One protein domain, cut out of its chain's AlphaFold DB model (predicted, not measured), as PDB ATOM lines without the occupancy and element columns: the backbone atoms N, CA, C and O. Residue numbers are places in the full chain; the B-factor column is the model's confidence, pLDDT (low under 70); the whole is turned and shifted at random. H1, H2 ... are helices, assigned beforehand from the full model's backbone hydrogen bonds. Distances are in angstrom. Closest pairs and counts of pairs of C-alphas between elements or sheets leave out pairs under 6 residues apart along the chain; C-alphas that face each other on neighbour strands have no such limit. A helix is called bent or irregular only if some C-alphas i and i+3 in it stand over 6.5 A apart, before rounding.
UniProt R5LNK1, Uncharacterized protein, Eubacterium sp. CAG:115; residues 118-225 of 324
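This is residues 118 to 225 of the 324 residues of an uncharacterized protein of Eubacterium sp. CAG:115 (UniProt R5LNK1). Look first for one long helix, H1, which makes the length of a narrow rod; the kinked H5 folds back beside its middle, and the short H2, H3 and H4 cluster round its last turns. At the opposite end of the rod residues 118 to 125 of H1 stick out, with H6 near H5. You are reading 108 residues with six named helices, H1 to H6 in chain order, and no named strand: the class is all helix. The whole is loose, with a radius of gyration of the C-alphas of 18.4 A, and spans 61 by 24 by 16 A.

Begin with H1, residues 118 to 157, the hub, which touches four helices. With its residues 129 to 143 alone it touches H5, residues 196 to 214, at a shallow tilt of 20 degrees, opposite ways; the closest C-alphas, of Tyr 133 and Val 211, are 5.7 A apart. H5 is irregular, C-alphas 206 and 209 being 9.6 A apart, with a kink of 101 degrees near residue 208. Residues 152 to 156 of H1 alone touch H2, residues 159 to 170, closest at C-alphas Val 155 and Tyr 161, 5.1 A. H2 is irregular too: C-alphas 160 and 163 are 8.0 A apart. H1 touches H3, residues 173 to 177, closest at C-alphas Arg 151 and Leu 176, 6.5 A, and H4, residues 182 to 191, closest at C-alphas Ala 154 and Met 185, 6.5 A. H6, residues 220 to 225, is only just apart from H1, at 8.3 A. Each O i to N i+4 pair is within hydrogen-bond range in H1, H3, H4 and H6; in H5 12 of 15 are, and in H2 2 of 8, beside 5 of 9 O i to N i+3 pairs.

Find C-alpha 118 at (149.090, 177.645, 140.343); from there H1 runs 56.4 A to C-alpha 157 at (148.881, 212.490, 184.735). H5 is 21.4 A long and H2 19.2 A. H6 ends at C-alpha 225, (156.918, 194.335, 140.746).

The C-alphas of Phe 118 and Gln 163, the two farthest apart, are 62.3 A apart. The printed part has no cut, its five links between helices are tight, and no printed residue is under pLDDT 70.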
ATOM      1  N   PHE A 118     147.977 176.855 139.826       87.69
ATOM      2  CA  PHE A 118     149.090 177.645 140.343       87.69
ATOM      3  C   PHE A 118     149.046 179.108 139.908       87.69
ATOM      4  O   PHE A 118     149.419 179.979 140.694       87.69
ATOM      5  N   VAL A 119     148.566 179.385 138.693       89.69
ATOM      6  CA  VAL A 119     148.318 180.752 138.220       89.69
ATOM      7  C   VAL A 119     147.264 181.427 139.097       89.69
ATOM      8  O   VAL A 119     147.528 182.502 139.629       89.69
ATOM      9  N   ARG A 120     146.129 180.763 139.353       87.75
ATOM     10  CA  ARG A 120     145.092 181.283 140.263       87.75
ATOM     11  C   ARG A 120     145.622 181.467 141.685       87.75
ATOM     12  O   ARG A 120     145.476 182.533 142.269       87.75
ATOM     13  N   TRP A 121     146.342 180.474 142.212       87.25
ATOM     14  CA  TRP A 121     146.987 180.553 143.527       87.25
ATOM     15  C   TRP A 121     147.924 181.765 143.643       87.25
ATOM     16  O   TRP A 121     147.983 182.415 144.692       87.25
ATOM     17  N   LYS A 122     148.666 182.082 142.574       89.12
ATOM     18  CA  LYS A 122     149.544 183.253 142.512       89.12
ATOM     19  C   LYS A 122     148.728 184.547 142.577       89.12
ATOM     20  O   LYS A 122     149.076 185.423 143.365       89.12
ATOM     21  N   GLU A 123     147.665 184.665 141.784       89.88
ATOM     22  CA  GLU A 123     146.771 185.834 141.770       89.88
ATOM     23  C   GLU A 123     146.119 186.074 143.141       89.88
ATOM     24  O   GLU A 123     146.154 187.193 143.668       89.88
ATOM     25  N   ASP A 124     145.622 185.009 143.771       87.38
ATOM     26  CA  ASP A 124     145.048 185.052 145.118       87.38
ATOM     27  C   ASP A 124     146.095 185.482 146.152       87.38
ATOM     28  O   ASP A 124     145.835 186.330 147.010       87.38
ATOM     29  N   SER A 125     147.319 184.956 146.045       87.69
ATOM     30  CA  SER A 125     148.423 185.317 146.940       87.69
ATOM     31  C   SER A 125     148.831 186.784 146.789       87.69
ATOM     32  O   SER A 125     149.056 187.467 147.791       87.69
ATOM     33  N   ILE A 126     148.895 187.300 145.558       90.31
ATOM     34  CA  ILE A 126     149.167 188.721 145.294       90.31
ATOM     35  C   ILE A 126     148.081 189.591 145.922       90.31
ATOM     36  O   ILE A 126     148.397 190.567 146.609       90.31
ATOM     37  N   SER A 127     146.816 189.227 145.724       91.00
ATOM     38  CA  SER A 127     145.669 189.954 146.275       91.00
ATOM     39  C   SER A 127     145.704 189.970 147.803       91.00
ATOM     40  O   SER A 127     145.590 191.029 148.423       91.00
ATOM     41  N   PHE A 128     145.968 188.814 148.417       90.00
ATOM     42  CA  PHE A 128     146.123 188.675 149.861       90.00
ATOM     43  C   PHE A 128     147.235 189.574 150.412       90.00
ATOM     44  O   PHE A 128     146.993 190.335 151.347       90.00
ATOM     45  N   PHE A 129     148.450 189.523 149.852       91.12
ATOM     46  CA  PHE A 129     149.569 190.322 150.367       91.12
ATOM     47  C   PHE A 129     149.407 191.819 150.102       91.12
ATOM     48  O   PHE A 129     149.867 192.622 150.913       91.12
ATOM     49  N   SER A 130     148.729 192.194 149.016       92.12
ATOM     50  CA  SER A 130     148.383 193.592 148.736       92.12
ATOM     51  C   SER A 130     147.417 194.135 149.790       92.12
ATOM     52  O   SER A 130     147.728 195.129 150.441       92.12
ATOM     53  N   ASN A 131     146.320 193.419 150.063       92.50
ATOM     54  CA  ASN A 131     145.372 193.781 151.121       92.50
ATOM     55  C   ASN A 131     146.050 193.783 152.503       92.50
ATOM     56  O   ASN A 131     145.922 194.721 153.284       92.50
ATOM     57  N   ARG A 132     146.869 192.767 152.791       91.94
ATOM     58  CA  ARG A 132     147.618 192.680 154.047       91.94
ATOM     59  C   ARG A 132     148.559 193.868 154.251       91.94
ATOM     60  O   ARG A 132     148.751 194.304 155.386       91.94
ATOM     61  N   TYR A 133     149.156 194.376 153.175       94.19
ATOM     62  CA  TYR A 133     149.993 195.566 153.222       94.19
ATOM     63  C   TYR A 133     149.177 196.817 153.562       94.19
ATOM     64  O   TYR A 133     149.604 197.577 154.427       94.19
ATOM     65  N   GLU A 134     147.997 196.998 152.967       93.62
ATOM     66  CA  GLU A 134     147.083 198.100 153.311       93.62
ATOM     67  C   GLU A 134     146.670 198.036 154.788       93.62
ATOM     68  O   GLU A 134     146.881 198.990 155.535       93.62
ATOM     69  N   GLN A 135     146.238 196.861 155.259       94.62
ATOM     70  CA  GLN A 135     145.925 196.638 156.675       94.62
ATOM     71  C   GLN A 135     147.113 196.945 157.598       94.62
ATOM     72  O   GLN A 135     146.932 197.407 158.723       94.62
ATOM     73  N   TYR A 136     148.342 196.669 157.153       95.38
ATOM     74  CA  TYR A 136     149.542 196.987 157.924       95.38
ATOM     75  C   TYR A 136     149.778 198.496 158.009       95.38
ATOM     76  O   TYR A 136     150.211 198.981 159.054       95.38
ATOM     77  N   GLN A 137     149.481 199.250 156.950       94.50
ATOM     78  CA  GLN A 137     149.571 200.710 156.984       94.50
ATOM     79  C   GLN A 137     148.576 201.298 157.987       94.50
ATOM     80  O   GLN A 137     148.978 202.115 158.820       94.50
ATOM     81  N   ASP A 138     147.332 200.816 157.974       96.12
ATOM     82  CA  ASP A 138     146.305 201.214 158.941       96.12
ATOM     83  C   ASP A 138     146.727 200.867 160.371       96.12
ATOM     84  O   ASP A 138     146.699 201.717 161.261       96.12
ATOM     85  N   PHE A 139     147.229 199.649 160.580       96.12
ATOM     86  CA  PHE A 139     147.735 199.190 161.871       96.12
ATOM     87  C   PHE A 139     148.893 200.052 162.399       96.12
ATOM     88  O   PHE A 139     148.929 200.415 163.577       96.12
ATOM     89  N   VAL A 140     149.848 200.425 161.540       95.69
ATOM     90  CA  VAL A 140     150.965 201.307 161.915       95.69
ATOM     91  C   VAL A 140     150.462 202.694 162.307       95.69
ATOM     92  O   VAL A 140     150.968 203.271 163.277       95.69
ATOM     93  N   GLN A 141     149.482 203.224 161.576       95.44
ATOM     94  CA  GLN A 141     148.887 204.521 161.872       95.44
ATOM     95  C   GLN A 141     148.093 204.482 163.185       95.44
ATOM     96  O   GLN A 141     148.220 205.395 164.002       95.44
ATOM     97  N   GLU A 142     147.343 203.410 163.434       96.25
ATOM     98  CA  GLU A 142     146.624 203.189 164.687       96.25
ATOM     99  C   GLU A 142     147.587 203.115 165.882       96.25
ATOM    100  O   GLU A 142     147.383 203.807 166.881       96.25
ATOM    101  N   LEU A 143     148.676 202.344 165.772       96.06
ATOM    102  CA  LEU A 143     149.708 202.267 166.812       96.06
ATOM    103  C   LEU A 143     150.340 203.631 167.095       96.06
ATOM    104  O   LEU A 143     150.517 203.987 168.258       96.06
ATOM    105  N   ARG A 144     150.642 204.416 166.053       94.62
ATOM    106  CA  ARG A 144     151.184 205.772 166.214       94.62
ATOM    107  C   ARG A 144     150.198 206.678 166.953       94.62
ATOM    108  O   ARG A 144     150.596 207.394 167.867       94.62
ATOM    109  N   THR A 145     148.916 206.635 166.599       95.38
ATOM    110  CA  THR A 145     147.872 207.416 167.281       95.38
ATOM    111  C   THR A 145     147.711 206.996 168.744       95.38
ATOM    112  O   THR A 145     147.583 207.860 169.617       95.38
ATOM    113  N   LYS A 146     147.754 205.688 169.033       96.62
ATOM    114  CA  LYS A 146     147.722 205.156 170.405       96.62
ATOM    115  C   LYS A 146     148.926 205.624 171.216       96.62
ATOM    116  O   LYS A 146     148.745 206.121 172.324       96.62
ATOM    117  N   GLU A 147     150.130 205.538 170.653       96.62
ATOM    118  CA  GLU A 147     151.361 206.010 171.297       96.62
ATOM    119  C   GLU A 147     151.296 207.516 171.597       96.62
ATOM    120  O   GLU A 147     151.559 207.934 172.723       96.62
ATOM    121  N   LEU A 148     150.902 208.344 170.625       95.19
ATOM    122  CA  LEU A 148     150.805 209.797 170.811       95.19
ATOM    123  C   LEU A 148     149.759 210.177 171.862       95.19
ATOM    124  O   LEU A 148     150.015 211.046 172.698       95.19
ATOM    125  N   THR A 149     148.602 209.510 171.856       95.81
ATOM    126  CA  THR A 149     147.568 209.694 172.883       95.81
ATOM    127  C   THR A 149     148.104 209.318 174.265       95.81
ATOM    128  O   THR A 149     147.962 210.103 175.201       95.81
ATOM    129  N   ALA A 150     148.800 208.184 174.389       96.56
ATOM    130  CA  ALA A 150     149.417 207.756 175.642       96.56
ATOM    131  C   ALA A 150     150.499 208.732 176.129       96.56
ATOM    132  O   ALA A 150     150.563 209.027 177.318       96.56
ATOM    133  N   ARG A 151     151.307 209.304 175.225       96.00
ATOM    134  CA  ARG A 151     152.289 210.347 175.572       96.00
ATOM    135  C   ARG A 151     151.616 211.608 176.110       96.00
ATOM    136  O   ARG A 151     152.067 212.152 177.115       96.00
ATOM    137  N   LYS A 152     150.535 212.071 175.473       96.00
ATOM    138  CA  LYS A 152     149.757 213.221 175.967       96.00
ATOM    139  C   LYS A 152     149.144 212.933 177.336       96.00
ATOM    140  O   LYS A 152     149.185 213.793 178.211       96.00
ATOM    141  N   GLU A 153     148.632 211.724 177.535       95.81
ATOM    142  CA  GLU A 153     148.072 211.304 178.818       95.81
ATOM    143  C   GLU A 153     149.133 211.242 179.917       95.81
ATOM    144  O   GLU A 153     148.926 211.770 181.010       95.81
ATOM    145  N   ALA A 154     150.315 210.701 179.614       96.06
ATOM    146  CA  ALA A 154     151.441 210.694 180.538       96.06
ATOM    147  C   ALA A 154     151.826 212.120 180.958       96.06
ATOM    148  O   ALA A 154     152.023 212.377 182.141       96.06
ATOM    149  N   VAL A 155     151.874 213.069 180.013       95.94
ATOM    150  CA  VAL A 155     152.158 214.484 180.318       95.94
ATOM    151  C   VAL A 155     151.122 215.093 181.272       95.94
ATOM    152  O   VAL A 155     151.488 215.908 182.115       95.94
ATOM    153  N   ARG A 156     149.847 214.701 181.170       94.38
ATOM    154  CA  ARG A 156     148.776 215.206 182.046       94.38
ATOM    155  C   ARG A 156     148.778 214.587 183.440       94.38
ATOM    156  O   ARG A 156     148.423 215.260 184.402       94.38
ATOM    157  N   THR A 157     149.125 213.308 183.536       94.81
ATOM    158  CA  THR A 157     148.881 212.490 184.735       94.81
ATOM    159  C   THR A 157     150.132 212.232 185.566       94.81
ATOM    160  O   THR A 157     150.039 212.090 186.784       94.81
ATOM    161  N   VAL A 158     151.314 212.189 184.945       95.38
ATOM    162  CA  VAL A 158     152.571 211.903 185.641       95.38
ATOM    163  C   VAL A 158     153.112 213.195 186.269       95.38
ATOM    164  O   VAL A 158     153.438 214.135 185.539       95.38
ATOM    165  N   PRO A 159     153.309 213.255 187.604       94.31
ATOM    166  CA  PRO A 159     153.726 214.481 188.296       94.31
ATOM    167  C   PRO A 159     155.026 215.109 187.771       94.31
ATOM    168  O   PRO A 159     155.195 216.325 187.830       94.31
ATOM    169  N   ALA A 160     155.929 214.293 187.214       93.94
ATOM    170  CA  ALA A 160     157.193 214.740 186.626       93.94
ATOM    171  C   ALA A 160     157.023 215.681 185.414       93.94
ATOM    172  O   ALA A 160     157.987 216.339 185.022       93.94
ATOM    173  N   TYR A 161     155.825 215.755 184.823       95.00
ATOM    174  CA  TYR A 161     155.534 216.538 183.619       95.00
ATOM    175  C   TYR A 161     154.590 217.718 183.848       95.00
ATOM    176  O   TYR A 161     154.156 218.336 182.877       95.00
ATOM    177  N   SER A 162     154.330 218.091 185.104       91.62
ATOM    178  CA  SER A 162     153.446 219.211 185.470       91.62
ATOM    179  C   SER A 162     153.749 220.509 184.707       91.62
ATOM    180  O   SER A 162     152.830 221.176 184.242       91.62
ATOM    181  N   GLN A 163     155.029 220.811 184.465       91.12
ATOM    182  CA  GLN A 163     155.478 221.978 183.689       91.12
ATOM    183  C   GLN A 163     155.011 222.006 182.220       91.12
ATOM    184  O   GLN A 163     155.065 223.047 181.569       91.12
ATOM    185  N   TYR A 164     154.592 220.868 181.666       91.81
ATOM    186  CA  TYR A 164     154.129 220.746 180.282       91.81
ATOM    187  C   TYR A 164     152.607 220.617 180.168       91.81
ATOM    188  O   TYR A 164     152.083 220.732 179.058       91.81
ATOM    189  N   ALA A 165     151.900 220.405 181.283       87.44
ATOM    190  CA  ALA A 165     150.476 220.077 181.300       87.44
ATOM    191  C   ALA A 165     149.613 221.126 180.578       87.44
ATOM    192  O   ALA A 165     148.743 220.768 179.790       87.44
ATOM    193  N   GLU A 166     149.906 222.417 180.759       89.69
ATOM    194  CA  GLU A 166     149.129 223.514 180.158       89.69
ATOM    195  C   GLU A 166     149.305 223.646 178.639       89.69
ATOM    196  O   GLU A 166     148.456 224.222 177.957       89.69
ATOM    197  N   ARG A 167     150.405 223.121 178.081       92.94
ATOM    198  CA  ARG A 167     150.714 223.244 176.647       92.94
ATOM    199  C   ARG A 167     150.595 221.940 175.868       92.94
ATOM    200  O   ARG A 167     150.789 221.974 174.656       92.94
ATOM    201  N   VAL A 168     150.271 220.820 176.522       92.56
ATOM    202  CA  VAL A 168     150.267 219.467 175.929       92.56
ATOM    203  C   VAL A 168     149.444 219.366 174.644       92.56
ATOM    204  O   VAL A 168     149.843 218.689 173.698       92.56
ATOM    205  N   ASP A 169     148.330 220.094 174.561       91.56
ATOM    206  CA  ASP A 169     147.458 220.081 173.384       91.56
ATOM    207  C   ASP A 169     148.040 220.819 172.176       91.56
ATOM    208  O   ASP A 169     147.659 220.535 171.043       91.56
ATOM    209  N   ARG A 170     148.998 221.722 172.402       92.31
ATOM    210  CA  ARG A 170     149.716 222.467 171.356       92.31
ATOM    211  C   ARG A 170     151.073 221.850 171.014       92.31
ATOM    212  O   ARG A 170     151.757 222.360 170.133       92.31
ATOM    213  N   MET A 171     151.482 220.795 171.721       92.50
ATOM    214  CA  MET A 171     152.760 220.130 171.488       92.50
ATOM    215  C   MET A 171     152.722 219.324 170.192       92.50
ATOM    216  O   MET A 171     151.793 218.550 169.952       92.50
ATOM    217  N   SER A 172     153.762 219.489 169.379       94.19
ATOM    218  CA  SER A 172     153.982 218.662 168.195       94.19
ATOM    219  C   SER A 172     154.427 217.246 168.579       94.19
ATOM    220  O   SER A 172     154.876 216.997 169.701       94.19
ATOM    221  N   ASP A 173     154.378 216.314 167.623       92.62
ATOM    222  CA  ASP A 173     154.950 214.970 167.787       92.62
ATOM    223  C   ASP A 173     156.414 215.032 168.240       92.62
ATOM    224  O   ASP A 173     156.833 214.262 169.107       92.62
ATOM    225  N   TYR A 174     157.179 215.982 167.690       92.81
ATOM    226  CA  TYR A 174     158.573 216.208 168.054       92.81
ATOM    227  C   TYR A 174     158.710 216.643 169.516       92.81
ATOM    228  O   TYR A 174     159.553 216.110 170.239       92.81
ATOM    229  N   ASP A 175     157.859 217.556 169.982       93.38
ATOM    230  CA  ASP A 175     157.881 218.012 171.372       93.38
ATOM    231  C   ASP A 175     157.538 216.867 172.334       93.38
ATOM    232  O   ASP A 175     158.228 216.679 173.334       93.38
ATOM    233  N   LEU A 176     156.522 216.056 172.006       92.50
ATOM    234  CA  LEU A 176     156.096 214.898 172.806       92.50
ATOM    235  C   LEU A 176     157.168 213.800 172.895       92.50
ATOM    236  O   LEU A 176     157.250 213.092 173.901       92.50
ATOM    237  N   HIS A 177     158.003 213.652 171.865       91.38
ATOM    238  CA  HIS A 177     159.133 212.716 171.880       91.38
ATOM    239  C   HIS A 177     160.318 213.220 172.711       91.38
ATOM    240  O   HIS A 177     161.145 212.417 173.144       91.38
ATOM    241  N   ASN A 178     160.394 214.529 172.959       92.75
ATOM    242  CA  ASN A 178     161.519 215.179 173.629       92.75
ATOM    243  C   ASN A 178     161.180 215.726 175.027       92.75
ATOM    244  O   ASN A 178     161.963 216.483 175.600       92.75
ATOM    245  N   VAL A 179     160.047 215.316 175.602       92.88
ATOM    246  CA  VAL A 179     159.683 215.615 176.994       92.88
ATOM    247  C   VAL A 179     160.742 215.071 177.961       92.88
ATOM    248  O   VAL A 179     161.182 213.926 177.844       92.88
ATOM    249  N   PHE A 180     161.139 215.889 178.943       92.38
ATOM    250  CA  PHE A 180     162.101 215.520 179.985       92.38
ATOM    251  C   PHE A 180     161.451 215.542 181.378       92.38
ATOM    252  O   PHE A 180     160.699 216.471 181.662       92.38
ATOM    253  N   PRO A 181     161.749 214.587 182.282       93.81
ATOM    254  CA  PRO A 181     162.682 213.452 182.157       93.81
ATOM    255  C   PRO A 181     162.190 212.336 181.220       93.81
ATOM    256  O   PRO A 181     160.994 212.107 181.128       93.81
ATOM    257  N   ARG A 182     163.089 211.595 180.550       93.75
ATOM    258  CA  ARG A 182     162.692 210.525 179.599       93.75
ATOM    259  C   ARG A 182     162.149 209.260 180.269       93.75
ATOM    260  O   ARG A 182     161.184 208.679 179.789       93.75
ATOM    261  N   LYS A 183     162.743 208.857 181.397       94.88
ATOM    262  CA  LYS A 183     162.450 207.572 182.049       94.88
ATOM    263  C   LYS A 183     160.978 207.399 182.471       94.88
ATOM    264  O   LYS A 183     160.422 206.358 182.145       94.88
ATOM    265  N   PRO A 184     160.300 208.384 183.100       96.00
ATOM    266  CA  PRO A 184     158.889 208.210 183.463       96.00
ATOM    267  C   PRO A 184     157.958 208.009 182.256       96.00
ATOM    268  O   PRO A 184     156.982 207.274 182.357       96.00
ATOM    269  N   MET A 185     158.274 208.605 181.102       95.62
ATOM    270  CA  MET A 185     157.538 208.423 179.848       95.62
ATOM    271  C   MET A 185     157.764 207.016 179.303       95.62
ATOM    272  O   MET A 185     156.814 206.350 178.912       95.62
ATOM    273  N   GLU A 186     159.016 206.556 179.291       94.50
ATOM    274  CA  GLU A 186     159.358 205.194 178.872       94.50
ATOM    275  C   GLU A 186     158.654 204.146 179.744       94.50
ATOM    276  O   GLU A 186     158.051 203.222 179.201       94.50
ATOM    277  N   ASP A 187     158.663 204.316 181.069       96.19
ATOM    278  CA  ASP A 187     157.997 203.408 182.011       96.19
ATOM    279  C   ASP A 187     156.468 203.416 181.818       96.19
ATOM    280  O   ASP A 187     155.842 202.352 181.792       96.19
ATOM    281  N   PHE A 188     155.865 204.595 181.601       96.62
ATOM    282  CA  PHE A 188     154.433 204.721 181.314       96.62
ATOM    283  C   PHE A 188     154.052 204.009 180.009       96.62
ATOM    284  O   PHE A 188     153.139 203.184 179.995       96.62
ATOM    285  N   LEU A 189     154.782 204.266 178.919       96.88
ATOM    286  CA  LEU A 189     154.535 203.629 177.622       96.88
ATOM    287  C   LEU A 189     154.737 202.115 177.692       96.88
ATOM    288  O   LEU A 189     153.934 201.362 177.143       96.88
ATOM    289  N   LYS A 190     155.757 201.659 178.422       96.75
ATOM    290  CA  LYS A 190     156.012 200.236 178.647       96.75
ATOM    291  C   LYS A 190     154.860 199.558 179.387       96.75
ATOM    292  O   LYS A 190     154.499 198.443 179.027       96.75
ATOM    293  N   SER A 191     154.237 200.226 180.361       96.50
ATOM    294  CA  SER A 191     153.068 199.674 181.069       96.50
ATOM    295  C   SER A 191     151.864 199.402 180.153       96.50
ATOM    296  O   SER A 191     151.037 198.546 180.458       96.50
ATOM    297  N   LEU A 192     151.799 200.082 179.003       96.44
ATOM    298  CA  LEU A 192     150.749 199.944 177.994       96.44
ATOM    299  C   LEU A 192     151.179 199.105 176.778       96.44
ATOM    300  O   LEU A 192     150.419 199.003 175.817       96.44
ATOM    301  N   ASN A 193     152.389 198.529 176.786       96.12
ATOM    302  CA  ASN A 193     153.027 197.902 175.616       96.12
ATOM    303  C   ASN A 193     153.128 198.847 174.398       96.12
ATOM    304  O   ASN A 193     153.074 198.422 173.244       96.12
ATOM    305  N   LEU A 194     153.269 200.149 174.658       96.56
ATOM    306  CA  LEU A 194     153.450 201.209 173.662       96.56
ATOM    307  C   LEU A 194     154.877 201.770 173.674       96.56
ATOM    308  O   LEU A 194     155.150 202.805 173.071       96.56
ATOM    309  N   ASP A 195     155.804 201.115 174.375       94.69
ATOM    310  CA  ASP A 195     157.218 201.438 174.252       94.69
ATOM    311  C   ASP A 195     157.766 200.987 172.890       94.69
ATOM    312  O   ASP A 195     157.189 200.152 172.188       94.69
ATOM    313  N   TYR A 196     158.931 201.525 172.529       92.81
ATOM    314  CA  TYR A 196     159.560 201.264 171.238       92.81
ATOM    315  C   TYR A 196     159.713 199.766 170.927       92.81
ATOM    316  O   TYR A 196     159.498 199.366 169.781       92.81
ATOM    317  N   ARG A 197     160.079 198.930 171.914       95.38
ATOM    318  CA  ARG A 197     160.298 197.495 171.670       95.38
ATOM    319  C   ARG A 197     158.978 196.790 171.395       95.38
ATOM    320  O   ARG A 197     158.886 196.112 170.375       95.38
ATOM    321  N   SER A 198     157.969 197.021 172.229       96.19
ATOM    322  CA  SER A 198     156.634 196.435 172.063       96.19
ATOM    323  C   SER A 198     155.982 196.851 170.739       96.19
ATOM    324  O   SER A 198     155.468 196.008 170.006       96.19
ATOM    325  N   ILE A 199     156.082 198.131 170.360       95.31
ATOM    326  CA  ILE A 199     155.588 198.624 169.062       95.31
ATOM    327  C   ILE A 199     156.348 197.977 167.898       95.31
ATOM    328  O   ILE A 199     155.737 197.593 166.900       95.31
ATOM    329  N   SER A 200     157.675 197.875 167.995       94.75
ATOM    330  CA  SER A 200     158.504 197.252 166.958       94.75
ATOM    331  C   SER A 200     158.154 195.773 166.769       94.75
ATOM    332  O   SER A 200     157.982 195.312 165.639       94.75
ATOM    333  N   GLU A 201     157.968 195.040 167.868       94.88
ATOM    334  CA  GLU A 201     157.561 193.636 167.858       94.88
ATOM    335  C   GLU A 201     156.160 193.454 167.266       94.88
ATOM    336  O   GLU A 201     155.977 192.628 166.371       94.88
ATOM    337  N   ALA A 202     155.195 194.285 167.672       94.50
ATOM    338  CA  ALA A 202     153.839 194.260 167.133       94.50
ATOM    339  C   ALA A 202     153.822 194.517 165.615       94.50
ATOM    340  O   ALA A 202     153.162 193.792 164.866       94.50
ATOM    341  N   LYS A 203     154.604 195.496 165.136       94.25
ATOM    342  CA  LYS A 203     154.773 195.777 163.699       94.25
ATOM    343  C   LYS A 203     155.399 194.600 162.954       94.25
ATOM    344  O   LYS A 203     154.888 194.202 161.910       94.25
ATOM    345  N   SER A 204     156.477 194.032 163.492       92.06
ATOM    346  CA  SER A 204     157.177 192.890 162.891       92.06
ATOM    347  C   SER A 204     156.269 191.661 162.780       92.06
ATOM    348  O   SER A 204     156.159 191.062 161.708       92.06
ATOM    349  N   SER A 205     155.560 191.338 163.866       91.44
ATOM    350  CA  SER A 205     154.623 190.217 163.947       91.44
ATOM    351  C   SER A 205     153.470 190.362 162.950       91.44
ATOM    352  O   SER A 205     153.164 189.430 162.210       91.44
ATOM    353  N   PHE A 206     152.882 191.560 162.850       91.50
ATOM    354  CA  PHE A 206     151.788 191.817 161.917       91.50
ATOM    355  C   PHE A 206     152.234 191.729 160.454       91.50
ATOM    356  O   PHE A 206     151.540 191.120 159.633       91.50
ATOM    357  N   ALA A 207     153.361 192.359 160.110       89.62
ATOM    358  CA  ALA A 207     153.838 192.423 158.735       89.62
ATOM    359  C   ALA A 207     154.247 191.035 158.215       89.62
ATOM    360  O   ALA A 207     153.902 190.635 157.100       89.62
ATOM    361  N   GLY A 208     155.006 190.280 159.008       89.56
ATOM    362  CA  GLY A 208     155.681 189.094 158.501       89.56
ATOM    363  C   GLY A 208     156.692 189.423 157.384       89.56
ATOM    364  O   GLY A 208     156.936 190.589 157.053       89.56
ATOM    365  N   PRO A 209     157.323 188.404 156.779       89.75
ATOM    366  CA  PRO A 209     158.490 188.606 155.918       89.75
ATOM    367  C   PRO A 209     158.175 189.351 154.613       89.75
ATOM    368  O   PRO A 209     158.967 190.189 154.185       89.75
ATOM    369  N   ILE A 210     157.029 189.067 153.985       90.62
ATOM    370  CA  ILE A 210     156.682 189.632 152.671       90.62
ATOM    371  C   ILE A 210     156.272 191.099 152.801       90.62
ATOM    372  O   ILE A 210     156.864 191.944 152.136       90.62
ATOM    373  N   VAL A 211     155.341 191.430 153.701       93.00
ATOM    374  CA  VAL A 211     154.916 192.825 153.914       93.00
ATOM    375  C   VAL A 211     156.080 193.663 154.445       93.00
ATOM    376  O   VAL A 211     156.295 194.776 153.973       93.00
ATOM    377  N   SER A 212     156.904 193.116 155.346       92.75
ATOM    378  CA  SER A 212     158.116 193.801 155.817       92.75
ATOM    379  C   SER A 212     159.078 194.127 154.665       92.75
ATOM    380  O   SER A 212     159.634 195.226 154.603       92.75
ATOM    381  N   ALA A 213     159.247 193.212 153.704       93.00
ATOM    382  CA  ALA A 213     160.032 193.479 152.504       93.00
ATOM    383  C   ALA A 213     159.366 194.521 151.587       93.00
ATOM    384  O   ALA A 213     160.065 195.376 151.048       93.00
ATOM    385  N   MET A 214     158.035 194.507 151.465       94.12
ATOM    386  CA  MET A 214     157.272 195.509 150.710       94.12
ATOM    387  C   MET A 214     157.465 196.932 151.256       94.12
ATOM    388  O   MET A 214     157.531 197.877 150.469       94.12
ATOM    389  N   CYS A 215     157.634 197.097 152.574       93.06
ATOM    390  CA  CYS A 215     157.900 198.395 153.210       93.06
ATOM    391  C   CYS A 215     159.247 199.029 152.824       93.06
ATOM    392  O   CYS A 215     159.464 200.202 153.113       93.06
ATOM    393  N   LYS A 216     160.159 198.286 152.181       93.50
ATOM    394  CA  LYS A 216     161.441 198.826 151.689       93.50
ATOM    395  C   LYS A 216     161.284 199.655 150.412       93.50
ATOM    396  O   LYS A 216     162.217 200.355 150.027       93.50
ATOM    397  N   TYR A 217     160.131 199.558 149.754       93.31
ATOM    398  CA  TYR A 217     159.837 200.235 148.498       93.31
ATOM    399  C   TYR A 217     158.853 201.376 148.748       93.31
ATOM    400  O   TYR A 217     157.698 201.147 149.114       93.31
ATOM    401  N   ASN A 218     159.313 202.610 148.533       90.25
ATOM    402  CA  ASN A 218     158.462 203.798 148.646       90.25
ATOM    403  C   ASN A 218     157.494 203.908 147.460       90.25
ATOM    404  O   ASN A 218     156.342 204.291 147.644       90.25
ATOM    405  N   ASP A 219     157.953 203.533 146.263       93.88
ATOM    406  CA  ASP A 219     157.164 203.552 145.034       93.88
ATOM    407  C   ASP A 219     156.186 202.355 144.966       93.88
ATOM    408  O   ASP A 219     156.630 201.202 145.081       93.88
ATOM    409  N   PRO A 220     154.869 202.591 144.783       92.88
ATOM    410  CA  PRO A 220     153.875 201.526 144.646       92.88
ATOM    411  C   PRO A 220     154.168 200.548 143.502       92.88
ATOM    412  O   PRO A 220     153.984 199.343 143.683       92.88
ATOM    413  N   GLU A 221     154.679 201.024 142.363       94.12
ATOM    414  CA  GLU A 221     154.965 200.149 141.218       94.12
ATOM    415  C   GLU A 221     156.153 199.222 141.499       94.12
ATOM    416  O   GLU A 221     156.067 198.014 141.278       94.12
ATOM    417  N   GLN A 222     157.239 199.731 142.089       93.62
ATOM    418  CA  GLN A 222     158.340 198.875 142.557       93.62
ATOM    419  C   GLN A 222     157.873 197.807 143.552       93.62
ATOM    420  O   GLN A 222     158.328 196.661 143.483       93.62
ATOM    421  N   ARG A 223     156.954 198.160 144.458       94.44
ATOM    422  CA  ARG A 223     156.373 197.217 145.420       94.44
ATOM    423  C   ARG A 223     155.559 196.130 144.719       94.44
ATOM    424  O   ARG A 223     155.721 194.956 145.050       94.44
ATOM    425  N   ARG A 224     154.740 196.503 143.732       93.19
ATOM    426  CA  ARG A 224     153.973 195.564 142.903       93.19
ATOM    427  C   ARG A 224     154.897 194.614 142.144       93.19
ATOM    428  O   ARG A 224     154.731 193.404 142.236       93.19
ATOM    429  N   VAL A 225     155.921 195.141 141.472       93.94
ATOM    430  CA  VAL A 225     156.918 194.335 140.746       93.94
ATOM    431  C   VAL A 225     157.670 193.386 141.683       93.94
ATOM    432  O   VAL A 225     157.949 192.244 141.315       93.94
TER     433      VAL A 225